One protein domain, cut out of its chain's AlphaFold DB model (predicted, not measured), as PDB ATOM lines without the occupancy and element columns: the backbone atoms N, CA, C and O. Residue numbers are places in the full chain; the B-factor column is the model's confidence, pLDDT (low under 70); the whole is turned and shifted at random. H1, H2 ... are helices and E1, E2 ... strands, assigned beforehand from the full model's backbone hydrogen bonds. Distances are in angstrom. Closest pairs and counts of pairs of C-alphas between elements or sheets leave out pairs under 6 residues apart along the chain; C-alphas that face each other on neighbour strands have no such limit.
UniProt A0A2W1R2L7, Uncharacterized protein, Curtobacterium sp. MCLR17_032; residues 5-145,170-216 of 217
ATOM      1  N   ARG A   5     260.263 359.469 330.952       95.19
ATOM      2  CA  ARG A   5     260.705 360.777 330.477       95.19
ATOM      3  C   ARG A   5     260.076 361.907 331.265       95.19
ATOM      4  O   ARG A   5     258.949 361.821 331.749       95.19
ATOM      5  N   TYR A   6     260.819 363.001 331.352       96.38
ATOM      6  CA  TYR A   6     260.481 364.108 332.231       96.38
ATOM      7  C   TYR A   6     260.534 365.440 331.495       96.38
ATOM      8  O   TYR A   6     261.513 365.735 330.810       96.38
ATOM      9  N   LEU A   7     259.513 366.274 331.666       96.56
ATOM     10  CA  LEU A   7     259.546 367.670 331.238       96.56
ATOM     11  C   LEU A   7     259.934 368.566 332.409       96.56
ATOM     12  O   LEU A   7     259.284 368.540 333.450       96.56
ATOM     13  N   LEU A   8     260.981 369.369 332.225       93.81
ATOM     14  CA  LEU A   8     261.468 370.290 333.253       93.81
ATOM     15  C   LEU A   8     260.840 371.675 333.093       93.81
ATOM     16  O   LEU A   8     260.806 372.227 331.988       93.81
ATOM     17  N   ASP A   9     260.399 372.254 334.208       88.94
ATOM     18  CA  ASP A   9     260.037 373.667 334.281       88.94
ATOM     19  C   ASP A   9     261.279 374.572 334.475       88.94
ATOM     20  O   ASP A   9     262.418 374.117 334.646       88.94
ATOM     21  N   ASN A  10     261.066 375.890 334.431       83.94
ATOM     22  CA  ASN A  10     262.146 376.862 334.610       83.94
ATOM     23  C   ASN A  10     262.640 376.939 336.071       83.94
ATOM     24  O   ASN A  10     263.821 377.181 336.329       83.94
ATOM     25  N   ASN A  11     261.757 376.721 337.046       84.00
ATOM     26  CA  ASN A  11     262.096 376.814 338.468       84.00
ATOM     27  C   ASN A  11     263.035 375.672 338.893       84.00
ATOM     28  O   ASN A  11     264.003 375.884 339.616       84.00
ATOM     29  N   VAL A  12     262.795 374.471 338.382       89.12
ATOM     30  CA  VAL A  12     263.636 373.287 338.536       89.12
ATOM     31  C   VAL A  12     264.970 373.516 337.840       89.12
ATOM     32  O   VAL A  12     266.012 373.352 338.469       89.12
ATOM     33  N   LEU A  13     264.972 373.972 336.583       88.88
ATOM     34  CA  LEU A  13     266.220 374.224 335.850       88.88
ATOM     35  C   LEU A  13     267.116 375.278 336.503       88.88
ATOM     36  O   LEU A  13     268.337 375.119 336.497       88.88
ATOM     37  N   SER A  14     266.522 376.343 337.041       86.75
ATOM     38  CA  SER A  14     267.252 377.420 337.721       86.75
ATOM     39  C   SER A  14     267.759 377.026 339.108       86.75
ATOM     40  O   SER A  14     268.752 377.593 339.559       86.75
ATOM     41  N   ARG A  15     267.129 376.040 339.759       90.44
ATOM     42  CA  ARG A  15     267.612 375.446 341.013       90.44
ATOM     43  C   ARG A  15     268.852 374.578 340.802       90.44
ATOM     44  O   ARG A  15     269.751 374.619 341.634       90.44
ATOM     45  N   LEU A  16     268.883 373.788 339.727       90.50
ATOM     46  CA  LEU A  16     269.997 372.876 339.454       90.50
ATOM     47  C   LEU A  16     271.306 373.646 339.227       90.50
ATOM     48  O   LEU A  16     271.334 374.736 338.651       90.50
ATOM     49  N   THR A  17     272.421 373.057 339.627       91.25
ATOM     50  CA  THR A  17     273.760 373.509 339.243       91.25
ATOM     51  C   THR A  17     274.060 373.130 337.790       91.25
ATOM     52  O   THR A  17     273.404 372.274 337.193       91.25
ATOM     53  N   ALA A  18     275.073 373.764 337.190       90.12
ATOM     54  CA  ALA A  18     275.516 373.397 335.842       90.12
ATOM     55  C   ALA A  18     276.007 371.938 335.774       90.12
ATOM     56  O   ALA A  18     275.808 371.261 334.767       90.12
ATOM     57  N   GLU A  19     276.609 371.444 336.859       89.75
ATOM     58  CA  GLU A  19     277.053 370.058 336.980       89.75
ATOM     59  C   GLU A  19     275.862 369.091 336.991       89.75
ATOM     60  O   GLU A  19     275.819 368.168 336.179       89.75
ATOM     61  N   GLU A  20     274.839 369.348 337.810       91.44
ATOM     62  CA  GLU A  20     273.623 368.524 337.849       91.44
ATOM     63  C   GLU A  20     272.879 368.522 336.511       91.44
ATOM     64  O   GLU A  20     272.486 367.459 336.032       91.44
ATOM     65  N   ARG A  21     272.757 369.682 335.846       92.56
ATOM     66  CA  ARG A  21     272.172 369.769 334.493       92.56
ATOM     67  C   ARG A  21     272.961 368.984 333.447       92.56
ATOM     68  O   ARG A  21     272.420 368.638 332.398       92.56
ATOM     69  N   SER A  22     274.238 368.710 333.707       89.62
ATOM     70  CA  SER A  22     275.108 367.975 332.794       89.62
ATOM     71  C   SER A  22     275.071 366.453 332.984       89.62
ATOM     72  O   SER A  22     275.618 365.746 332.133       89.62
ATOM     73  N   ARG A  23     274.415 365.949 334.039       91.69
ATOM     74  CA  ARG A  23     274.309 364.510 334.334       91.69
ATOM     75  C   ARG A  23     273.621 363.739 333.201       91.69
ATOM     76  O   ARG A  23     272.727 364.262 332.531       91.69
ATOM     77  N   SER A  24     274.023 362.479 333.012       91.19
ATOM     78  CA  SER A  24     273.458 361.567 331.999       91.19
ATOM     79  C   SER A  24     271.944 361.457 332.125       91.19
ATOM     80  O   SER A  24     271.244 361.616 331.130       91.19
ATOM     81  N   PHE A  25     271.442 361.326 333.357       93.25
ATOM     82  CA  PHE A  25     270.009 361.267 333.636       93.25
ATOM     83  C   PHE A  25     269.237 362.428 332.989       93.25
ATOM     84  O   PHE A  25     268.287 362.205 332.240       93.25
ATOM     85  N   ILE A  26     269.692 363.672 333.197       93.56
ATOM     86  CA  ILE A  26     269.065 364.863 332.606       93.56
ATOM     87  C   ILE A  26     269.141 364.818 331.077       93.56
ATOM     88  O   ILE A  26     268.169 365.132 330.389       93.56
ATOM     89  N   ARG A  27     270.285 364.416 330.522       92.19
ATOM     90  CA  ARG A  27     270.492 364.398 329.068       92.19
ATOM     91  C   ARG A  27     269.636 363.358 328.357       92.19
ATOM     92  O   ARG A  27     269.143 363.606 327.258       92.19
ATOM     93  N   GLU A  28     269.463 362.205 328.977       92.50
ATOM     94  CA  GLU A  28     268.826 361.053 328.355       92.50
ATOM     95  C   GLU A  28     267.315 361.074 328.587       92.50
ATOM     96  O   GLU A  28     266.550 360.980 327.619       92.50
ATOM     97  N   HIS A  29     266.884 361.339 329.824       94.31
ATOM     98  CA  HIS A  29     265.491 361.204 330.252       94.31
ATOM     99  C   HIS A  29     264.718 362.522 330.323       94.31
ATOM    100  O   HIS A  29     263.486 362.504 330.274       94.31
ATOM    101  N   CYS A  30     265.388 363.674 330.409       95.62
ATOM    102  CA  CYS A  30     264.695 364.954 330.534       95.62
ATOM    103  C   CYS A  30     264.610 365.712 329.208       95.62
ATOM    104  O   CYS A  30     265.509 365.685 328.365       95.62
ATOM    105  N   ARG A  31     263.515 366.444 329.029       96.38
ATOM    106  CA  ARG A  31     263.308 367.396 327.941       96.38
ATOM    107  C   ARG A  31     262.821 368.725 328.505       96.38
ATOM    108  O   ARG A  31     262.247 368.793 329.589       96.38
ATOM    109  N   VAL A  32     263.065 369.796 327.763       93.81
ATOM    110  CA  VAL A  32     262.757 371.164 328.176       93.81
ATOM    111  C   VAL A  32     261.952 371.846 327.074       93.81
ATOM    112  O   VAL A  32     262.470 371.989 325.964       93.81
ATOM    113  N   PRO A  33     260.712 372.291 327.333       93.38
ATOM    114  CA  PRO A  33     259.933 373.033 326.345       93.38
ATOM    115  C   PRO A  33     260.688 374.241 325.775       93.38
ATOM    116  O   PRO A  33     261.397 374.934 326.509       93.38
ATOM    117  N   SER A  34     260.495 374.546 324.486       90.25
ATOM    118  CA  SER A  34     261.114 375.709 323.823       90.25
ATOM    119  C   SER A  34     260.928 377.017 324.608       90.25
ATOM    120  O   SER A  34     261.853 377.823 324.702       90.25
ATOM    121  N   GLU A  35     259.747 377.236 325.185       84.38
ATOM    122  CA  GLU A  35     259.437 378.414 325.999       84.38
ATOM    123  C   GLU A  35     260.228 378.452 327.312       84.38
ATOM    124  O   GLU A  35     260.744 379.508 327.673       84.38
ATOM    125  N   VAL A  36     260.395 377.307 327.975       87.75
ATOM    126  CA  VAL A  36     261.215 377.196 329.190       87.75
ATOM    127  C   VAL A  36     262.689 377.445 328.853       87.75
ATOM    128  O   VAL A  36     263.347 378.239 329.521       87.75
ATOM    129  N   LEU A  37     263.199 376.871 327.755       88.50
ATOM    130  CA  LEU A  37     264.558 377.154 327.270       88.50
ATOM    131  C   LEU A  37     264.762 378.629 326.925       88.50
ATOM    132  O   LEU A  37     265.843 379.179 327.142       88.50
ATOM    133  N   HIS A  38     263.736 379.282 326.377       85.12
ATOM    134  CA  HIS A  38     263.809 380.703 326.080       85.12
ATOM    135  C   HIS A  38     264.033 381.519 327.354       85.12
ATOM    136  O   HIS A  38     264.829 382.454 327.324       85.12
ATOM    137  N   GLU A  39     263.378 381.179 328.462       82.00
ATOM    138  CA  GLU A  39     263.590 381.832 329.758       82.00
ATOM    139  C   GLU A  39     264.953 381.475 330.368       82.00
ATOM    140  O   GLU A  39     265.662 382.361 330.845       82.00
ATOM    141  N   ALA A  40     265.371 380.216 330.241       85.12
ATOM    142  CA  ALA A  40     266.649 379.702 330.732       85.12
ATOM    143  C   ALA A  40     267.880 380.190 329.938       85.12
ATOM    144  O   ALA A  40     269.013 379.896 330.312       85.12
ATOM    145  N   ARG A  41     267.706 380.980 328.867       85.00
ATOM    146  CA  ARG A  41     268.800 381.492 328.009       85.00
ATOM    147  C   ARG A  41     269.876 382.303 328.737       85.00
ATOM    148  O   ARG A  41     270.919 382.584 328.158       85.00
ATOM    149  N   PHE A  42     269.577 382.757 329.952       85.12
ATOM    150  CA  PHE A  42     270.485 383.536 330.788       85.12
ATOM    151  C   PHE A  42     271.375 382.661 331.683       85.12
ATOM    152  O   PHE A  42     272.269 383.192 332.338       85.12
ATOM    153  N   LEU A  43     271.156 381.342 331.709       85.62
ATOM    154  CA  LEU A  43     272.053 380.398 332.370       85.62
ATOM    155  C   LEU A  43     273.387 380.321 331.616       85.62
ATOM    156  O   LEU A  43     273.429 380.382 330.385       85.62
ATOM    157  N   GLN A  44     274.486 380.168 332.356       83.19
ATOM    158  CA  GLN A  44     275.845 380.142 331.795       83.19
ATOM    159  C   GLN A  44     276.050 378.995 330.791       83.19
ATOM    160  O   GLN A  44     276.788 379.134 329.819       83.19
ATOM    161  N   ASP A  45     275.355 377.883 331.003       85.81
ATOM    162  CA  ASP A  45     275.370 376.663 330.202       85.81
ATOM    163  C   ASP A  45     274.153 376.541 329.270       85.81
ATOM    164  O   ASP A  45     273.919 375.477 328.706       85.81
ATOM    165  N   ALA A  46     273.393 377.616 329.025       84.12
ATOM    166  CA  ALA A  46     272.179 377.568 328.201       84.12
ATOM    167  C   ALA A  46     272.381 376.929 326.811       84.12
ATOM    168  O   ALA A  46     271.457 376.335 326.260       84.12
ATOM    169  N   GLY A  47     273.592 377.020 326.245       83.75
ATOM    170  CA  GLY A  47     273.934 376.387 324.971       83.75
ATOM    171  C   GLY A  47     273.852 374.856 324.989       83.75
ATOM    172  O   GLY A  47     273.436 374.271 323.991       83.75
ATOM    173  N   SER A  48     274.196 374.204 326.105       85.56
ATOM    174  CA  SER A  48     274.106 372.742 326.233       85.56
ATOM    175  C   SER A  48     272.656 372.278 326.409       85.56
ATOM    176  O   SER A  48     272.280 371.225 325.894       85.56
ATOM    177  N   LEU A  49     271.812 373.102 327.039       88.94
ATOM    178  CA  LEU A  49     270.395 372.806 327.278       88.94
ATOM    179  C   LEU A  49     269.554 372.782 325.997       88.94
ATOM    180  O   LEU A  49     268.506 372.146 325.967       88.94
ATOM    181  N   VAL A  50     270.020 373.410 324.913       89.69
ATOM    182  CA  VAL A  50     269.333 373.379 323.608       89.69
ATOM    183  C   VAL A  50     269.168 371.949 323.085       89.69
ATOM    184  O   VAL A  50     268.186 371.662 322.406       89.69
ATOM    185  N   ALA A  51     270.084 371.036 323.423       91.88
ATOM    186  CA  ALA A  51     269.969 369.627 323.043       91.88
ATOM    187  C   ALA A  51     268.763 368.923 323.694       91.88
ATOM    188  O   ALA A  51     268.312 367.899 323.189       91.88
ATOM    189  N   LEU A  52     268.222 369.486 324.778       94.38
ATOM    190  CA  LEU A  52     267.070 368.959 325.507       94.38
ATOM    191  C   LEU A  52     265.740 369.536 324.998       94.38
ATOM    192  O   LEU A  52     264.698 369.227 325.568       94.38
ATOM    193  N   GLU A  53     265.754 370.380 323.958       94.94
ATOM    194  CA  GLU A  53     264.566 371.082 323.464       94.94
ATOM    195  C   GLU A  53     263.431 370.113 323.098       94.94
ATOM    196  O   GLU A  53     263.519 369.342 322.142       94.94
ATOM    197  N   TYR A  54     262.311 370.235 323.809       95.00
ATOM    198  CA  TYR A  54     261.011 369.784 323.340       95.00
ATOM    199  C   TYR A  54     260.391 370.906 322.509       95.00
ATOM    200  O   TYR A  54     259.962 371.940 323.035       95.00
ATOM    201  N   ARG A  55     260.401 370.731 321.186       92.94
ATOM    202  CA  ARG A  55     260.025 371.795 320.255       92.94
ATOM    203  C   ARG A  55     258.528 372.082 320.308       92.94
ATOM    204  O   ARG A  55     257.714 371.188 320.113       92.94
ATOM    205  N   THR A  56     258.173 373.360 320.379       89.00
ATOM    206  CA  THR A  56     256.786 373.801 320.182       89.00
ATOM    207  C   THR A  56     256.347 373.597 318.728       89.00
ATOM    208  O   THR A  56     256.799 374.295 317.813       89.00
ATOM    209  N   THR A  57     255.469 372.615 318.506       91.06
ATOM    210  CA  THR A  57     254.889 372.268 317.198       91.06
ATOM    211  C   THR A  57     253.438 372.746 317.070       91.06
ATOM    212  O   THR A  57     252.846 373.267 318.014       91.06
ATOM    213  N   GLY A  58     252.828 372.561 315.893       87.44
ATOM    214  CA  GLY A  58     251.397 372.822 315.708       87.44
ATOM    215  C   GLY A  58     250.501 371.950 316.598       87.44
ATOM    216  O   GLY A  58     249.491 372.452 317.086       87.44
ATOM    217  N   ARG A  59     250.900 370.696 316.868       91.44
ATOM    218  CA  ARG A  59     250.180 369.790 317.776       91.44
ATOM    219  C   ARG A  59     250.220 370.308 319.212       91.44
ATOM    220  O   ARG A  59     249.166 370.461 319.820       91.44
ATOM    221  N   VAL A  60     251.393 370.727 319.695       91.62
ATOM    222  CA  VAL A  60     251.535 371.390 321.005       91.62
ATOM    223  C   VAL A  60     250.611 372.607 321.115       91.62
ATOM    224  O   VAL A  60     249.937 372.787 322.123       91.62
ATOM    225  N   LEU A  61     250.515 373.438 320.071       88.94
ATOM    226  CA  LEU A  61     249.615 374.600 320.083       88.94
ATOM    227  C   LEU A  61     248.125 374.227 320.068       88.94
ATOM    228  O   LEU A  61     247.303 375.015 320.536       88.94
ATOM    229  N   GLN A  62     247.763 373.063 319.527       90.31
ATOM    230  CA  GLN A  62     246.411 372.519 319.635       90.31
ATOM    231  C   GLN A  62     246.144 372.030 321.063       90.31
ATOM    232  O   GLN A  62     245.142 372.427 321.652       90.31
ATOM    233  N   ARG A  63     247.086 371.293 321.667       93.12
ATOM    234  CA  ARG A  63     247.014 370.889 323.082       93.12
ATOM    235  C   ARG A  63     246.937 372.085 324.022       93.12
ATOM    236  O   ARG A  63     246.189 372.059 324.989       93.12
ATOM    237  N   LEU A  64     247.627 373.177 323.701       89.62
ATOM    238  CA  LEU A  64     247.516 374.421 324.456       89.62
ATOM    239  C   LEU A  64     246.080 374.953 324.469       89.62
ATOM    240  O   LEU A  64     245.646 375.471 325.490       89.62
ATOM    241  N   GLN A  65     245.328 374.841 323.372       87.06
ATOM    242  CA  GLN A  65     243.922 375.260 323.368       87.06
ATOM    243  C   GLN A  65     243.105 374.409 324.343       87.06
ATOM    244  O   GLN A  65     242.377 374.975 325.150       87.06
ATOM    245  N   GLU A  66     243.312 373.089 324.345       90.69
ATOM    246  CA  GLU A  66     242.656 372.166 325.282       90.69
ATOM    247  C   GLU A  66     242.982 372.507 326.744       90.69
ATOM    248  O   GLU A  66     242.087 372.568 327.587       90.69
ATOM    249  N   VAL A  67     244.255 372.790 327.050       89.38
ATOM    250  CA  VAL A  67     244.688 373.231 328.388       89.38
ATOM    251  C   VAL A  67     243.985 374.530 328.774       89.38
ATOM    252  O   VAL A  67     243.389 374.626 329.846       89.38
ATOM    253  N   MET A  68     243.995 375.521 327.882       82.81
ATOM    254  CA  MET A  68     243.408 376.835 328.138       82.81
ATOM    255  C   MET A  68     241.878 376.806 328.268       82.81
ATOM    256  O   MET A  68     241.315 377.671 328.935       82.81
ATOM    257  N   GLU A  69     241.194 375.826 327.676       85.94
ATOM    258  CA  GLU A  69     239.747 375.628 327.839       85.94
ATOM    259  C   GLU A  69     239.354 375.162 329.245       85.94
ATOM    260  O   GLU A  69     238.236 375.451 329.686       85.94
ATOM    261  N   ARG A  70     240.265 374.477 329.951       84.56
ATOM    262  CA  ARG A  70     240.052 373.972 331.317       84.56
ATOM    263  C   ARG A  70     240.485 374.937 332.413       84.56
ATOM    264  O   ARG A  70     240.187 374.692 333.579       84.56
ATOM    265  N   VAL A  71     241.157 376.034 332.061       79.81
ATOM    266  CA  VAL A  71     241.512 377.085 333.020       79.81
ATOM    267  C   VAL A  71     240.231 377.692 333.578       79.81
ATOM    268  O   VAL A  71     239.409 378.242 332.835       79.81
ATOM    269  N   ALA A  72     240.059 377.577 334.896       71.69
ATOM    270  CA  ALA A  72     238.942 378.198 335.579       71.69
ATOM    271  C   ALA A  72     239.005 379.715 335.392       71.69
ATOM    272  O   ALA A  72     240.064 380.337 335.315       71.69
ATOM    273  N   VAL A  73     237.830 380.307 335.265       66.81
ATOM    274  CA  VAL A  73     237.663 381.690 334.826       66.81
ATOM    275  C   VAL A  73     238.205 382.696 335.864       66.81
ATOM    276  O   VAL A  73     238.522 383.835 335.534       66.81
ATOM    277  N   ASP A  74     238.353 382.255 337.104       66.25
ATOM    278  CA  ASP A  74     238.917 382.947 338.258       66.25
ATOM    279  C   ASP A  74     240.373 382.550 338.580       66.25
ATOM    280  O   ASP A  74     241.007 383.204 339.412       66.25
ATOM    281  N   ASP A  75     240.946 381.541 337.910       66.44
ATOM    282  CA  ASP A  75     242.308 381.077 338.195       66.44
ATOM    283  C   ASP A  75     243.365 381.861 337.403       66.44
ATOM    284  O   ASP A  75     243.741 381.534 336.276       66.44
ATOM    285  N   VAL A  76     243.870 382.924 338.029       66.50
ATOM    286  CA  VAL A  76     244.973 383.751 337.510       66.50
ATOM    287  C   VAL A  76     246.361 383.194 337.838       66.50
ATOM    288  O   VAL A  76     247.357 383.766 337.394       66.50
ATOM    289  N   ARG A  77     246.455 382.114 338.628       65.69
ATOM    290  CA  ARG A  77     247.744 381.586 339.107       65.69
ATOM    291  C   ARG A  77     248.507 380.899 337.985       65.69
ATOM    292  O   ARG A  77     249.695 381.142 337.842       65.69
ATOM    293  N   LEU A  78     247.800 380.130 337.153       63.19
ATOM    294  CA  LEU A  78     248.392 379.452 335.996       63.19
ATOM    295  C   LEU A  78     248.693 380.411 334.833       63.19
ATOM    296  O   LEU A  78     249.546 380.147 333.997       63.19
ATOM    297  N   VAL A  79     247.949 381.515 334.731       63.38
ATOM    298  CA  VAL A  79     247.985 382.416 333.572       63.38
ATOM    299  C   VAL A  79     248.091 383.860 334.061       63.38
ATOM    300  O   VAL A  79     247.139 384.640 334.008       63.38
ATOM    301  N   ASN A  80     249.281 384.258 334.524       60.19
ATOM    302  CA  ASN A  80     249.543 385.637 334.947       60.19
ATOM    303  C   ASN A  80     250.021 386.524 333.780       60.19
ATOM    304  O   ASN A  80     251.129 387.071 333.759       60.19
ATOM    305  N   LEU A  81     249.133 386.728 332.804       51.03
ATOM    306  CA  LEU A  81     249.419 387.482 331.573       51.03
ATOM    307  C   LEU A  81     249.822 388.942 331.805       51.03
ATOM    308  O   LEU A  81     250.434 389.549 330.924       51.03
ATOM    309  N   TYR A  82     249.489 389.506 332.965       38.34
ATOM    310  CA  TYR A  82     249.804 390.890 333.317       38.34
ATOM    311  C   TYR A  82     251.250 391.081 333.784       38.34
ATOM    312  O   TYR A  82     251.793 392.173 333.636       38.34
ATOM    313  N   SER A  83     251.897 390.030 334.287       48.81
ATOM    314  CA  SER A  83     253.296 390.087 334.737       48.81
ATOM    315  C   SER A  83     254.308 389.658 333.670       48.81
ATOM    316  O   SER A  83     255.514 389.765 333.883       48.81
ATOM    317  N   GLY A  84     253.835 389.135 332.530       47.72
ATOM    318  CA  GLY A  84     254.694 388.471 331.548       47.72
ATOM    319  C   GLY A  84     255.315 387.160 332.054       47.72
ATOM    320  O   GLY A  84     256.164 386.609 331.359       47.72
ATOM    321  N   LYS A  85     254.891 386.671 333.230       50.84
ATOM    322  CA  LYS A  85     255.277 385.393 333.841       50.84
ATOM    323  C   LYS A  85     254.119 384.390 333.721       50.84
ATOM    324  O   LYS A  85     252.961 384.798 333.675       50.84
ATOM    325  N   GLY A  86     254.424 383.096 333.634       56.06
ATOM    326  CA  GLY A  86     253.413 382.029 333.563       56.06
ATOM    327  C   GLY A  86     252.860 381.726 332.163       56.06
ATOM    328  O   GLY A  86     251.850 381.052 332.023       56.06
ATOM    329  N   ASN A  87     253.505 382.195 331.085       61.72
ATOM    330  CA  ASN A  87     253.210 381.670 329.738       61.72
ATOM    331  C   ASN A  87     253.817 380.276 329.523       61.72
ATOM    332  O   ASN A  87     253.364 379.541 328.645       61.72
ATOM    333  N   ALA A  88     254.867 379.954 330.283       69.12
ATOM    334  CA  ALA A  88     255.538 378.668 330.243       69.12
ATOM    335  C   ALA A  88     254.680 377.562 330.873       69.12
ATOM    336  O   ALA A  88     254.723 376.443 330.382       69.12
ATOM    337  N   ASP A  89     253.844 377.869 331.866       81.62
ATOM    338  CA  ASP A  89     253.141 376.849 332.656       81.62
ATOM    339  C   ASP A  89     252.033 376.136 331.854       81.62
ATOM    340  O   ASP A  89     252.065 374.906 331.760       81.62
ATOM    341  N   PRO A  90     251.122 376.839 331.140       85.75
ATOM    342  CA  PRO A  90     250.191 376.176 330.225       85.75
ATOM    343  C   PRO A  90     250.901 375.483 329.059       85.75
ATOM    344  O   PRO A  90     250.425 374.465 328.560       85.75
ATOM    345  N   MET A  91     252.039 376.026 328.611       88.56
ATOM    346  CA  MET A  91     252.844 375.416 327.550       88.56
ATOM    347  C   MET A  91     253.505 374.120 328.003       88.56
ATOM    348  O   MET A  91     253.550 373.171 327.233       88.56
ATOM    349  N   LEU A  92     253.988 374.061 329.241       91.81
ATOM    350  CA  LEU A  92     254.581 372.876 329.845       91.81
ATOM    351  C   LEU A  92     253.554 371.744 329.910       91.81
ATOM    352  O   LEU A  92     253.837 370.640 329.447       91.81
ATOM    353  N   VAL A  93     252.336 372.038 330.384       93.19
ATOM    354  CA  VAL A  93     251.236 371.060 330.396       93.19
ATOM    355  C   VAL A  93     250.839 370.654 328.973       93.19
ATOM    356  O   VAL A  93     250.620 369.474 328.714       93.19
ATOM    357  N   ALA A  94     250.794 371.595 328.025       93.62
ATOM    358  CA  ALA A  94     250.485 371.291 326.628       93.62
ATOM    359  C   ALA A  94     251.537 370.381 325.973       93.62
ATOM    360  O   ALA A  94     251.172 369.457 325.251       93.62
ATOM    361  N   CYS A  95     252.827 370.614 326.235       95.25
ATOM    362  CA  CYS A  95     253.911 369.740 325.786       95.25
ATOM    363  C   CYS A  95     253.794 368.344 326.403       95.25
ATOM    364  O   CYS A  95     253.976 367.358 325.699       95.25
ATOM    365  N   ALA A  96     253.456 368.250 327.692       95.31
ATOM    366  CA  ALA A  96     253.262 366.965 328.356       95.31
ATOM    367  C   ALA A  96     252.085 366.190 327.754       95.31
ATOM    368  O   ALA A  96     252.214 365.010 327.448       95.31
ATOM    369  N   LEU A  97     250.964 366.870 327.505       95.12
ATOM    370  CA  LEU A  97     249.799 366.275 326.858       95.12
ATOM    371  C   LEU A  97     250.105 365.821 325.423       95.12
ATOM    372  O   LEU A  97     249.603 364.790 324.980       95.12
ATOM    373  N   ASP A  98     250.927 366.579 324.693       96.00
ATOM    374  CA  ASP A  98     251.367 366.206 323.349       96.00
ATOM    375  C   ASP A  98     252.264 364.965 323.366       96.00
ATOM    376  O   ASP A  98     252.054 364.054 322.566       96.00
ATOM    377  N   ALA A  99     253.209 364.908 324.307       93.38
ATOM    378  CA  ALA A  99     254.128 363.791 324.473       93.38
ATOM    379  C   ALA A  99     253.397 362.504 324.878       93.38
ATOM    380  O   ALA A  99     253.540 361.489 324.207       93.38
ATOM    381  N   VAL A 100     252.525 362.570 325.892       92.62
ATOM    382  CA  VAL A 100     251.657 361.446 326.286       92.62
ATOM    383  C   VAL A 100     250.781 360.996 325.114       92.62
ATOM    384  O   VAL A 100     250.593 359.804 324.895       92.62
ATOM    385  N   GLY A 101     250.245 361.942 324.338       89.50
ATOM    386  CA  GLY A 101     249.449 361.634 323.153       89.50
ATOM    387  C   GLY A 101     250.227 360.859 322.090       89.50
ATOM    388  O   GLY A 101     249.691 359.900 321.550       89.50
ATOM    389  N   GLU A 102     251.474 361.249 321.817       88.19
ATOM    390  CA  GLU A 102     252.340 360.581 320.837       88.19
ATOM    391  C   GLU A 102     252.734 359.170 321.276       88.19
ATOM    392  O   GLU A 102     252.659 358.233 320.488       88.19
ATOM    393  N   GLU A 103     253.099 358.998 322.545       85.56
ATOM    394  CA  GLU A 103     253.494 357.689 323.072       85.56
ATOM    395  C   GLU A 103     252.319 356.703 323.118       85.56
ATOM    396  O   GLU A 103     252.497 355.517 322.845       85.56
ATOM    397  N   ASN A 104     251.101 357.193 323.372       82.69
ATOM    398  CA  ASN A 104     249.880 356.381 323.345       82.69
ATOM    399  C   ASN A 104     249.491 355.894 321.938       82.69
ATOM    400  O   ASN A 104     248.671 354.983 321.814       82.69
ATOM    401  N   GLU A 105     250.044 356.481 320.871       81.50
ATOM    402  CA  GLU A 105     249.887 355.953 319.509       81.50
ATOM    403  C   GLU A 105     250.776 354.712 319.277       81.50
ATOM    404  O   GLU A 105     250.525 353.928 318.357       81.50
ATOM    405  N   GLY A 106     251.799 354.505 320.117       74.88
ATOM    406  CA  GLY A 106     252.722 353.376 320.069       74.88
ATOM    407  C   GLY A 106     252.361 352.227 321.020       74.88
ATOM    408  O   GLY A 106     251.701 352.393 322.037       74.88
ATOM    409  N   LEU A 107     252.848 351.019 320.709       70.75
ATOM    410  CA  LEU A 107     252.705 349.827 321.568       70.75
ATOM    411  C   LEU A 107     253.676 349.808 322.764       70.75
ATOM    412  O   LEU A 107     253.476 349.043 323.705       70.75
ATOM    413  N   PHE A 108     254.742 350.611 322.710       77.44
ATOM    414  CA  PHE A 108     255.818 350.652 323.705       77.44
ATOM    415  C   PHE A 108     256.234 352.094 323.980       77.44
ATOM    416  O   PHE A 108     257.395 352.449 323.785       77.44
ATOM    417  N   GLY A 109     255.261 352.916 324.361       79.25
ATOM    418  CA  GLY A 109     255.512 354.307 324.690       79.25
ATOM    419  C   GLY A 109     256.266 354.481 326.007       79.25
ATOM    420  O   GLY A 109     256.156 353.642 326.906       79.25
ATOM    421  N   ASP A 110     257.033 355.564 326.108       87.44
ATOM    422  CA  ASP A 110     257.608 356.007 327.379       87.44
ATOM    423  C   ASP A 110     256.529 356.676 328.253       87.44
ATOM    424  O   ASP A 110     255.656 357.394 327.762       87.44
ATOM    425  N   ASP A 111     256.619 356.494 329.569       90.44
ATOM    426  CA  ASP A 111     255.782 357.213 330.528       90.44
ATOM    427  C   ASP A 111     256.324 358.630 330.730       90.44
ATOM    428  O   ASP A 111     257.501 358.826 331.055       90.44
ATOM    429  N   TRP A 112     255.454 359.629 330.590       95.38
ATOM    430  CA  TRP A 112     255.825 361.035 330.737       95.38
ATOM    431  C   TRP A 112     255.326 361.635 332.046       95.38
ATOM    432  O   TRP A 112     254.155 361.504 332.401       95.38
ATOM    433  N   ALA A 113     256.203 362.380 332.713       96.06
ATOM    434  CA  ALA A 113     255.870 363.192 333.877       96.06
ATOM    435  C   ALA A 113     256.405 364.625 333.738       96.06
ATOM    436  O   ALA A 113     257.374 364.894 333.024       96.06
ATOM    437  N   ILE A 114     255.783 365.564 334.444       95.69
ATOM    438  CA  ILE A 114     256.297 366.929 334.608       95.69
ATOM    439  C   ILE A 114     257.082 366.992 335.915       95.69
ATOM    440  O   ILE A 114     256.627 366.463 336.922       95.69
ATOM    441  N   ILE A 115     258.222 367.676 335.933       94.81
ATOM    442  CA  ILE A 115     258.919 368.023 337.174       94.81
ATOM    443  C   ILE A 115     258.682 369.505 337.441       94.81
ATOM    444  O   ILE A 115     259.158 370.362 336.694       94.81
ATOM    445  N   SER A 116     257.916 369.797 338.491       92.56
ATOM    446  CA  SER A 116     257.586 371.156 338.913       92.56
ATOM    447  C   SER A 116     257.176 371.190 340.386       92.56
ATOM    448  O   SER A 116     256.531 370.275 340.897       92.56
ATOM    449  N   ASN A 117     257.518 372.281 341.069       89.56
ATOM    450  CA  ASN A 117     256.987 372.576 342.404       89.56
ATOM    451  C   ASN A 117     255.773 373.516 342.355       89.56
ATOM    452  O   ASN A 117     255.266 373.890 343.410       89.56
ATOM    453  N   ASP A 118     255.336 373.938 341.166       87.94
ATOM    454  CA  ASP A 118     254.235 374.883 341.011       87.94
ATOM    455  C   ASP A 118     252.878 374.178 341.170       87.94
ATOM    456  O   ASP A 118     252.533 373.238 340.446       87.94
ATOM    457  N   ASP A 119     252.083 374.639 342.134       86.25
ATOM    458  CA  ASP A 119     250.782 374.045 342.436       86.25
ATOM    459  C   ASP A 119     249.741 374.278 341.338       86.25
ATOM    460  O   ASP A 119     248.850 373.446 341.162       86.25
ATOM    461  N   ALA A 120     249.842 375.370 340.577       85.00
ATOM    462  CA  ALA A 120     248.965 375.612 339.439       85.00
ATOM    463  C   ALA A 120     249.278 374.627 338.304       85.00
ATOM    464  O   ALA A 120     248.349 374.045 337.733       85.00
ATOM    465  N   VAL A 121     250.565 374.367 338.029       88.75
ATOM    466  CA  VAL A 121     250.989 373.316 337.084       88.75
ATOM    467  C   VAL A 121     250.472 371.955 337.539       88.75
ATOM    468  O   VAL A 121     249.845 371.251 336.748       88.75
ATOM    469  N   ARG A 122     250.670 371.604 338.816       90.88
ATOM    470  CA  ARG A 122     250.211 370.333 339.400       90.88
ATOM    471  C   ARG A 122     248.700 370.152 339.268       90.88
ATOM    472  O   ARG A 122     248.242 369.101 338.824       90.88
ATOM    473  N   ALA A 123     247.929 371.178 339.624       88.69
ATOM    474  CA  ALA A 123     246.475 371.149 339.529       88.69
ATOM    475  C   ALA A 123     246.014 370.962 338.078       88.69
ATOM    476  O   ALA A 123     245.181 370.098 337.806       88.69
ATOM    477  N   MET A 124     246.582 371.725 337.139       90.06
ATOM    478  CA  MET A 124     246.209 371.638 335.729       90.06
ATOM    479  C   MET A 124     246.605 370.294 335.111       90.06
ATOM    480  O   MET A 124     245.778 369.665 334.458       90.06
ATOM    481  N   ALA A 125     247.829 369.818 335.343       92.12
ATOM    482  CA  ALA A 125     248.290 368.509 334.882       92.12
ATOM    483  C   ALA A 125     247.407 367.368 335.418       92.12
ATOM    484  O   ALA A 125     247.033 366.466 334.664       92.12
ATOM    485  N   GLY A 126     246.975 367.467 336.681       91.56
ATOM    486  CA  GLY A 126     246.037 366.530 337.299       91.56
ATOM    487  C   GLY A 126     244.698 366.424 336.561       91.56
ATOM    488  O   GLY A 126     244.170 365.322 336.424       91.56
ATOM    489  N   LEU A 127     244.180 367.520 335.988       90.88
ATOM    490  CA  LEU A 127     242.955 367.486 335.167       90.88
ATOM    491  C   LEU A 127     243.106 366.646 333.890       90.88
ATOM    492  O   LEU A 127     242.105 366.225 333.308       90.88
ATOM    493  N   PHE A 128     244.335 366.431 333.424       91.88
ATOM    494  CA  PHE A 128     244.654 365.619 332.250       91.88
ATOM    495  C   PHE A 128     245.230 364.243 332.612       91.88
ATOM    496  O   PHE A 128     245.555 363.481 331.707       91.88
ATOM    497  N   GLY A 129     245.338 363.911 333.904       93.00
ATOM    498  CA  GLY A 129     245.936 362.654 334.360       93.00
ATOM    499  C   GLY A 129     247.446 362.568 334.129       93.00
ATOM    500  O   GLY A 129     247.982 361.468 334.060       93.00
ATOM    501  N   ILE A 130     248.129 363.707 333.988       94.31
ATOM    502  CA  ILE A 130     249.576 363.761 333.764       94.31
ATOM    503  C   ILE A 130     250.287 363.742 335.128       94.31
ATOM    504  O   ILE A 130     250.020 364.629 335.948       94.31
ATOM    505  N   PRO A 131     251.193 362.781 335.391       95.62
ATOM    506  CA  PRO A 131     251.972 362.744 336.624       95.62
ATOM    507  C   PRO A 131     252.852 363.987 336.791       95.62
ATOM    508  O   PRO A 131     253.487 364.452 335.840       95.62
ATOM    509  N   VAL A 132     252.924 364.505 338.020       95.19
ATOM    510  CA  VAL A 132     253.813 365.616 338.378       95.19
ATOM    511  C   VAL A 132     254.670 365.223 339.570       95.19
ATOM    512  O   VAL A 132     254.147 364.857 340.621       95.19
ATOM    513  N   LEU A 133     255.980 365.328 339.386       95.25
ATOM    514  CA  LEU A 133     257.005 365.121 340.397       95.25
ATOM    515  C   LEU A 133     257.533 366.466 340.894       95.25
ATOM    516  O   LEU A 133     257.544 367.465 340.174       95.25
ATOM    517  N   THR A 134     257.999 366.481 342.132       93.25
ATOM    518  CA  THR A 134     258.627 367.640 342.762       93.25
ATOM    519  C   THR A 134     260.133 367.662 342.512       93.25
ATOM    520  O   THR A 134     260.743 366.698 342.050       93.25
ATOM    521  N   SER A 135     260.777 368.773 342.868       89.50
ATOM    522  CA  SER A 135     262.239 368.851 342.883       89.50
ATOM    523  C   SER A 135     262.890 367.839 343.826       89.50
ATOM    524  O   SER A 135     263.973 367.368 343.509       89.50
ATOM    525  N   GLY A 136     262.246 367.495 344.948       88.81
ATOM    526  CA  GLY A 136     262.774 366.483 345.866       88.81
ATOM    527  C   GLY A 136     262.767 365.088 345.243       88.81
ATOM    528  O   GLY A 136     263.727 364.345 345.401       88.81
ATOM    529  N   ASP A 137     261.736 364.768 344.457       92.19
ATOM    530  CA  ASP A 137     261.686 363.513 343.699       92.19
ATOM    531  C   ASP A 137     262.794 363.471 342.636       92.19
ATOM    532  O   ASP A 137     263.441 362.445 342.449       92.19
ATOM    533  N   LEU A 138     263.069 364.608 341.980       91.69
ATOM    534  CA  LEU A 138     264.209 364.721 341.069       91.69
ATOM    535  C   LEU A 138     265.540 364.496 341.795       91.69
ATOM    536  O   LEU A 138     266.410 363.837 341.242       91.69
ATOM    537  N   ASP A 139     265.709 365.007 343.014       90.50
ATOM    538  CA  ASP A 139     266.946 364.806 343.773       90.50
ATOM    539  C   ASP A 139     267.181 363.314 344.081       90.50
ATOM    540  O   ASP A 139     268.311 362.843 343.973       90.50
ATOM    541  N   VAL A 140     266.117 362.549 344.368       90.06
ATOM    542  CA  VAL A 140     266.185 361.079 344.510       90.06
ATOM    543  C   VAL A 140     266.589 360.424 343.185       90.06
ATOM    544  O   VAL A 140     267.551 359.662 343.148       90.06
ATOM    545  N   LEU A 141     265.938 360.800 342.079       89.12
ATOM    546  CA  LEU A 141     266.255 360.284 340.738       89.12
ATOM    547  C   LEU A 141     267.693 360.601 340.296       89.12
ATOM    548  O   LEU A 141     268.298 359.839 339.543       89.12
ATOM    549  N   LEU A 142     268.247 361.726 340.749       87.31
ATOM    550  CA  LEU A 142     269.635 362.107 340.502       87.31
ATOM    551  C   LEU A 142     270.625 361.385 341.427       87.31
ATOM    552  O   LEU A 142     271.790 361.262 341.049       87.31
ATOM    553  N   GLY A 143     270.193 360.967 342.621       78.44
ATOM    554  CA  GLY A 143     270.998 360.254 343.615       78.44
ATOM    555  C   GLY A 143     271.191 358.771 343.299       78.44
ATOM    556  O   GLY A 143     272.282 358.250 343.502       78.44
ATOM    557  N   ASP A 144     270.184 358.124 342.710       61.78
ATOM    558  CA  ASP A 144     270.228 356.701 342.332       61.78
ATOM    559  C   ASP A 144     271.077 356.424 341.065       61.78
ATOM    560  O   ASP A 144     271.178 355.286 340.607       61.78
ATOM    561  N   GLY A 145     271.677 357.462 340.464       52.84
ATOM    562  CA  GLY A 145     272.426 357.392 339.203       52.84
ATOM    563  C   GLY A 145     273.955 357.465 339.316       52.84
ATOM    564  O   GLY A 145     274.604 357.565 338.275       52.84
ATOM    565  N   ASP A 170     259.951 380.897 310.751       54.12
ATOM    566  CA  ASP A 170     259.255 381.861 311.572       54.12
ATOM    567  C   ASP A 170     258.886 381.409 313.001       54.12
ATOM    568  O   ASP A 170     257.723 381.405 313.401       54.12
ATOM    569  N   ARG A 171     259.912 381.158 313.834       57.03
ATOM    570  CA  ARG A 171     259.789 381.168 315.312       57.03
ATOM    571  C   ARG A 171     258.989 382.386 315.809       57.03
ATOM    572  O   ARG A 171     258.255 382.288 316.785       57.03
ATOM    573  N   SER A 172     259.068 383.526 315.109       59.38
ATOM    574  CA  SER A 172     258.279 384.711 315.456       59.38
ATOM    575  C   SER A 172     256.782 384.556 315.134       59.38
ATOM    576  O   SER A 172     255.959 385.057 315.895       59.38
ATOM    577  N   ARG A 173     256.383 383.801 314.097       66.25
ATOM    578  CA  ARG A 173     254.984 383.374 313.870       66.25
ATOM    579  C   ARG A 173     254.492 382.462 314.980       66.25
ATOM    580  O   ARG A 173     253.393 382.709 315.457       66.25
ATOM    581  N   ILE A 174     255.279 381.473 315.402       66.88
ATOM    582  CA  ILE A 174     254.881 380.544 316.474       66.88
ATOM    583  C   ILE A 174     254.661 381.310 317.781       66.88
ATOM    584  O   ILE A 174     253.571 381.248 318.341       66.88
ATOM    585  N   HIS A 175     255.607 382.159 318.192       66.38
ATOM    586  CA  HIS A 175     255.418 383.000 319.379       66.38
ATOM    587  C   HIS A 175     254.271 384.010 319.237       66.38
ATOM    588  O   HIS A 175     253.623 384.350 320.229       66.38
ATOM    589  N   ARG A 176     254.008 384.540 318.032       72.06
ATOM    590  CA  ARG A 176     252.835 385.398 317.782       72.06
ATOM    591  C   ARG A 176     251.534 384.609 317.895       72.06
ATOM    592  O   ARG A 176     250.576 385.128 318.458       72.06
ATOM    593  N   LEU A 177     251.500 383.381 317.387       70.25
ATOM    594  CA  LEU A 177     250.333 382.509 317.423       70.25
ATOM    595  C   LEU A 177     250.036 382.057 318.852       70.25
ATOM    596  O   LEU A 177     248.913 382.225 319.304       70.25
ATOM    597  N   GLN A 178     251.049 381.613 319.593       69.81
ATOM    598  CA  GLN A 178     250.945 381.302 321.016       69.81
ATOM    599  C   GLN A 178     250.422 382.508 321.806       69.81
ATOM    600  O   GLN A 178     249.420 382.402 322.507       69.81
ATOM    601  N   ARG A 179     251.022 383.698 321.634       73.50
ATOM    602  CA  ARG A 179     250.526 384.922 322.287       73.50
ATOM    603  C   ARG A 179     249.105 385.281 321.865       73.50
ATOM    604  O   ARG A 179     248.352 385.800 322.680       73.50
ATOM    605  N   SER A 180     248.726 385.023 320.616       75.06
ATOM    606  CA  SER A 180     247.360 385.224 320.128       75.06
ATOM    607  C   SER A 180     246.376 384.258 320.794       75.06
ATOM    608  O   SER A 180     245.332 384.704 321.265       75.06
ATOM    609  N   ILE A 181     246.724 382.971 320.899       72.06
ATOM    610  CA  ILE A 181     245.929 381.943 321.587       72.06
ATOM    611  C   ILE A 181     245.757 382.325 323.055       72.06
ATOM    612  O   ILE A 181     244.627 382.439 323.520       72.06
ATOM    613  N   LEU A 182     246.853 382.642 323.749       69.19
ATOM    614  CA  LEU A 182     246.827 383.056 325.151       69.19
ATOM    615  C   LEU A 182     245.995 384.327 325.360       69.19
ATOM    616  O   LEU A 182     245.165 384.374 326.259       69.19
ATOM    617  N   ARG A 183     246.128 385.341 324.493       72.00
ATOM    618  CA  ARG A 183     245.304 386.564 324.560       72.00
ATOM    619  C   ARG A 183     243.826 386.294 324.293       72.00
ATOM    620  O   ARG A 183     242.979 386.901 324.943       72.00
ATOM    621  N   ARG A 184     243.495 385.422 323.337       72.88
ATOM    622  CA  ARG A 184     242.103 385.040 323.049       72.88
ATOM    623  C   ARG A 184     241.503 384.263 324.211       72.88
ATOM    624  O   ARG A 184     240.397 384.593 324.624       72.88
ATOM    625  N   ALA A 185     242.240 383.310 324.770       66.31
ATOM    626  CA  ALA A 185     241.839 382.570 325.958       66.31
ATOM    627  C   ALA A 185     241.622 383.513 327.149       66.31
ATOM    628  O   ALA A 185     240.563 383.477 327.765       66.31
ATOM    629  N   ALA A 186     242.532 384.461 327.383       63.88
ATOM    630  CA  ALA A 186     242.360 385.505 328.393       63.88
ATOM    631  C   ALA A 186     241.099 386.339 328.164       63.88
ATOM    632  O   ALA A 186     240.360 386.638 329.095       63.88
ATOM    633  N   HIS A 187     240.828 386.709 326.913       66.88
ATOM    634  CA  HIS A 187     239.629 387.462 326.569       66.88
ATOM    635  C   HIS A 187     238.353 386.637 326.785       66.88
ATOM    636  O   HIS A 187     237.338 387.185 327.210       66.88
ATOM    637  N   LEU A 188     238.391 385.328 326.522       67.62
ATOM    638  CA  LEU A 188     237.285 384.408 326.794       67.62
ATOM    639  C   LEU A 188     237.062 384.228 328.296       67.62
ATOM    640  O   LEU A 188     235.918 384.301 328.739       67.62
ATOM    641  N   VAL A 189     238.134 384.088 329.074       61.38
ATOM    642  CA  VAL A 189     238.103 384.073 330.541       61.38
ATOM    643  C   VAL A 189     237.491 385.375 331.069       61.38
ATOM    644  O   VAL A 189     236.480 385.342 331.761       61.38
ATOM    645  N   LEU A 190     237.978 386.540 330.638       61.94
ATOM    646  CA  LEU A 190     237.429 387.841 331.043       61.94
ATOM    647  C   LEU A 190     235.962 388.035 330.623       61.94
ATOM    648  O   LEU A 190     235.175 388.629 331.361       61.94
ATOM    649  N   ARG A 191     235.565 387.538 329.444       66.44
ATOM    650  CA  ARG A 191     234.160 387.551 329.009       66.44
ATOM    651  C   ARG A 191     233.295 386.660 329.892       66.44
ATOM    652  O   ARG A 191     232.224 387.102 330.293       66.44
ATOM    653  N   ARG A 192     233.753 385.448 330.219       65.00
ATOM    654  CA  ARG A 192     233.051 384.548 331.140       65.00
ATOM    655  C   ARG A 192     232.939 385.179 332.532       65.00
ATOM    656  O   ARG A 192     231.832 385.218 333.048       65.00
ATOM    657  N   LEU A 193     234.003 385.795 333.066       59.00
ATOM    658  CA  LEU A 193     233.964 386.543 334.336       59.00
ATOM    659  C   LEU A 193     232.884 387.629 334.320       59.00
ATOM    660  O   LEU A 193     232.104 387.734 335.260       59.00
ATOM    661  N   ARG A 194     232.808 388.425 333.243       62.03
ATOM    662  CA  ARG A 194     231.785 389.473 333.108       62.03
ATOM    663  C   ARG A 194     230.373 388.903 333.065       62.03
ATOM    664  O   ARG A 194     229.495 389.457 333.714       62.03
ATOM    665  N   VAL A 195     230.150 387.811 332.334       66.19
ATOM    666  CA  VAL A 195     228.832 387.161 332.271       66.19
ATOM    667  C   VAL A 195     228.434 386.620 333.645       66.19
ATOM    668  O   VAL A 195     227.323 386.890 334.094       66.19
ATOM    669  N   THR A 196     229.339 385.939 334.350       62.72
ATOM    670  CA  THR A 196     229.078 385.420 335.700       62.72
ATOM    671  C   THR A 196     228.832 386.548 336.703       62.72
ATOM    672  O   THR A 196     227.898 386.468 337.495       62.72
ATOM    673  N   ALA A 197     229.602 387.640 336.638       57.31
ATOM    674  CA  ALA A 197     229.399 388.814 337.485       57.31
ATOM    675  C   ALA A 197     228.052 389.505 337.207       57.31
ATOM    676  O   ALA A 197     227.337 389.850 338.143       57.31
ATOM    677  N   MET A 198     227.659 389.664 335.937       64.81
ATOM    678  CA  MET A 198     226.346 390.217 335.583       64.81
ATOM    679  C   MET A 198     225.200 389.299 336.025       64.81
ATOM    680  O   MET A 198     224.185 389.791 336.510       64.81
ATOM    681  N   ALA A 199     225.364 387.979 335.917       58.72
ATOM    682  CA  ALA A 199     224.391 387.020 336.429       58.72
ATOM    683  C   ALA A 199     224.256 387.115 337.959       58.72
ATOM    684  O   ALA A 199     223.139 387.190 338.462       58.72
ATOM    685  N   ALA A 200     225.369 387.199 338.695       54.03
ATOM    686  CA  ALA A 200     225.363 387.355 340.150       54.03
ATOM    687  C   ALA A 200     224.682 388.661 340.601       54.03
ATOM    688  O   ALA A 200     223.894 388.647 341.546       54.03
ATOM    689  N   VAL A 201     224.914 389.774 339.893       63.88
ATOM    690  CA  VAL A 201     224.232 391.056 340.147       63.88
ATOM    691  C   VAL A 201     222.724 390.944 339.896       63.88
ATOM    692  O   VAL A 201     221.936 391.424 340.708       63.88
ATOM    693  N   SER A 202     222.306 390.264 338.826       59.56
ATOM    694  CA  SER A 202     220.885 390.024 338.544       59.56
ATOM    695  C   SER A 202     220.213 389.159 339.614       59.56
ATOM    696  O   SER A 202     219.113 389.487 340.055       59.56
ATOM    697  N   VAL A 203     220.869 388.092 340.091       58.00
ATOM    698  CA  VAL A 203     220.334 387.256 341.182       58.00
ATOM    699  C   VAL A 203     220.224 388.051 342.488       58.00
ATOM    700  O   VAL A 203     219.195 387.985 343.160       58.00
ATOM    701  N   ALA A 204     221.234 388.856 342.825       53.88
ATOM    702  CA  ALA A 204     221.199 389.713 344.010       53.88
ATOM    703  C   ALA A 204     220.080 390.769 343.939       53.88
ATOM    704  O   ALA A 204     219.402 391.011 344.937       53.88
ATOM    705  N   ALA A 205     219.834 391.356 342.764       55.75
ATOM    706  CA  ALA A 205     218.751 392.321 342.558       55.75
ATOM    707  C   ALA A 205     217.357 391.685 342.724       55.75
ATOM    708  O   ALA A 205     216.474 392.281 343.344       55.75
ATOM    709  N   VAL A 206     217.166 390.456 342.235       60.19
ATOM    710  CA  VAL A 206     215.909 389.703 342.405       60.19
ATOM    711  C   VAL A 206     215.673 389.330 343.875       60.19
ATOM    712  O   VAL A 206     214.554 389.476 344.374       60.19
ATOM    713  N   ALA A 207     216.719 388.921 344.601       55.69
ATOM    714  CA  ALA A 207     216.629 388.637 346.033       55.69
ATOM    715  C   ALA A 207     216.282 389.893 346.856       55.69
ATOM    716  O   ALA A 207     215.442 389.833 347.754       55.69
ATOM    717  N   HIS A 208     216.857 391.051 346.513       54.50
ATOM    718  CA  HIS A 208     216.578 392.315 347.205       54.50
ATOM    719  C   HIS A 208     215.137 392.804 346.979       54.50
ATOM    720  O   HIS A 208     214.496 393.290 347.911       54.50
ATOM    721  N   SER A 209     214.603 392.623 345.765       57.72
ATOM    722  CA  SER A 209     213.214 392.968 345.426       57.72
ATOM    723  C   SER A 209     212.198 392.072 346.150       57.72
ATOM    724  O   SER A 209     211.156 392.538 346.606       57.72
ATOM    725  N   SER A 210     212.542 390.794 346.348       56.47
ATOM    726  CA  SER A 210     211.702 389.819 347.063       56.47
ATOM    727  C   SER A 210     211.642 390.063 348.581       56.47
ATOM    728  O   SER A 210     210.646 389.733 349.218       56.47
ATOM    729  N   CYS A 211     212.672 390.679 349.174       51.69
ATOM    730  CA  CYS A 211     212.644 391.099 350.582       51.69
ATOM    731  C   CYS A 211     211.748 392.325 350.827       51.69
ATOM    732  O   CYS A 211     211.175 392.453 351.905       51.69
ATOM    733  N   TRP A 212     211.596 393.217 349.845       49.69
ATOM    734  CA  TRP A 212     210.761 394.416 349.989       49.69
ATOM    735  C   TRP A 212     209.260 394.118 349.903       49.69
ATOM    736  O   TRP A 212     208.466 394.736 350.615       49.69
ATOM    737  N   THR A 213     208.858 393.139 349.091       53.53
ATOM    738  CA  THR A 213     207.458 392.697 349.010       53.53
ATOM    739  C   THR A 213     207.001 391.921 350.246       53.53
ATOM    740  O   THR A 213     205.830 392.003 350.598       53.53
ATOM    741  N   ALA A 214     207.908 391.242 350.956       50.94
ATOM    742  CA  ALA A 214     207.595 390.545 352.207       50.94
ATOM    743  C   ALA A 214     207.481 391.471 353.437       50.94
ATOM    744  O   ALA A 214     206.916 391.065 354.445       50.94
ATOM    745  N   PHE A 215     208.001 392.703 353.370       46.16
ATOM    746  CA  PHE A 215     207.965 393.669 354.482       46.16
ATOM    747  C   PHE A 215     206.792 394.667 354.393       46.16
ATOM    748  O   PHE A 215     206.612 395.488 355.287       46.16
ATOM    749  N   SER A 216     206.007 394.616 353.310       50.78
ATOM    750  CA  SER A 216     204.888 395.539 353.040       50.78
ATOM    751  C   SER A 216     203.502 394.875 353.120       50.78
ATOM    752  O   SER A 216     202.529 395.452 352.635       50.78
TER     753      SER A 216
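This is residues 5 to 145 and 170 to 216 of the 217 residues of an uncharacterized protein of Curtobacterium sp. MCLR17_032 (UniProt A0A2W1R2L7). Look first for a small, twisted wall of three parallel strands, E2, E1 and E3, with H7 running along one face, H6 packed on H7, and the shorter helices H1, H3, H4, H5, H8 and H9 gathered round the sheet. From this body the very long helix H10 reaches out as an arm: its residues 178 to 185 pack on H6, and residues 197 to 216, nearly all in H10, stick out. You have 188 printed residues with ten named helices and three named strands, in the order E1 H1 H2 H3 E2 H4 H5 H6 H7 E3 H8 H9 H10, and the class is mostly helix. The whole is loose, with a radius of gyration of the C-alphas of 20.7 A and spans of 79 by 39 by 38 A, the length coming from the arm.

Begin at C-alpha 5, at (260.705, 360.777, 330.477), where E1 starts and runs to residue 8. Its neighbours are E2, residues 30 to 33, and E3, residues 111 to 115, 13.1 A long. Between E1 and E2 you meet H1, residues 10 to 15, H2, residues 18 to 21, and H3, residues 24 to 29. After E2 come H4, residues 34 to 40, and H5, residues 46 to 52. H6, residues 58 to 70, is 19.3 A long, and H7, residues 88 to 103, is 22.3 A; find C-alpha 88 at (255.538, 378.668, 330.243). H8, residues 119 to 127, and H9, residues 135 to 143, follow E3. H10, residues 171 to 214, runs 64.6 A to C-alpha 214 at (207.595, 390.545, 352.207).

Start at the inner strand E1. It is parallel to E3 at 21 degrees, with N 7 and O 113 at 2.9 A, and parallel to E2 at 45 degrees, with N 31 and O 6 at 2.8 A, both within hydrogen-bond range. E1, H1 H2 H3 and E2 form a strand-helix-strand unit, two parallel neighbour strands with helices between. H7 is on the sheet at a height of 8.6 A, over E1 and along the strands; the two make two layers, a sheet with a helix on one face. H5 lies on the opposite face, over none of the strands, and H3 stands at the sheet's level. H1, H4, H8 and H9 only graze the sheet. H6 touches H7 at a steep tilt of 63 degrees, opposite ways, closest at the C-alphas of Leu 64 and Ala 94, 4.8 A. H10 touches H6 with residues 178 to 185 alone, at a shallow tilt of 14 degrees, the same way, closest at the C-alphas of Met 68 and Ala 185, 6.3 A. H4 and H5 form a helical hairpin, their closest C-alphas, of Ala 40 and Ala 46, 6.4 A apart. H2 is near H5. Every O i to N i+4 pair is within hydrogen-bond range in H1, H3, H4, H7, H8 and H9; H6 has 8 of 9, H10 39 of 40, and H5 0 of 3 but 3 of 4 O i to N i+3 pairs, while H2 is too short for such a pair.

The two C-alphas farthest apart, those of Ser 24 and Ser 216, are 79.4 A apart. Without the free residues 197 to 216 the body spans 53 by 37 by 31 A. Residues 146 to 169 are not printed, and C-alphas 145 and 170 are 39.2 A apart across the cut. Of the links that are printed whole, H6 to H7, residues 71 to 87, is long. The mean pLDDT of the printed part is 79.5; 58 residues are under 70, among them 73 to 88 and 185 to 216.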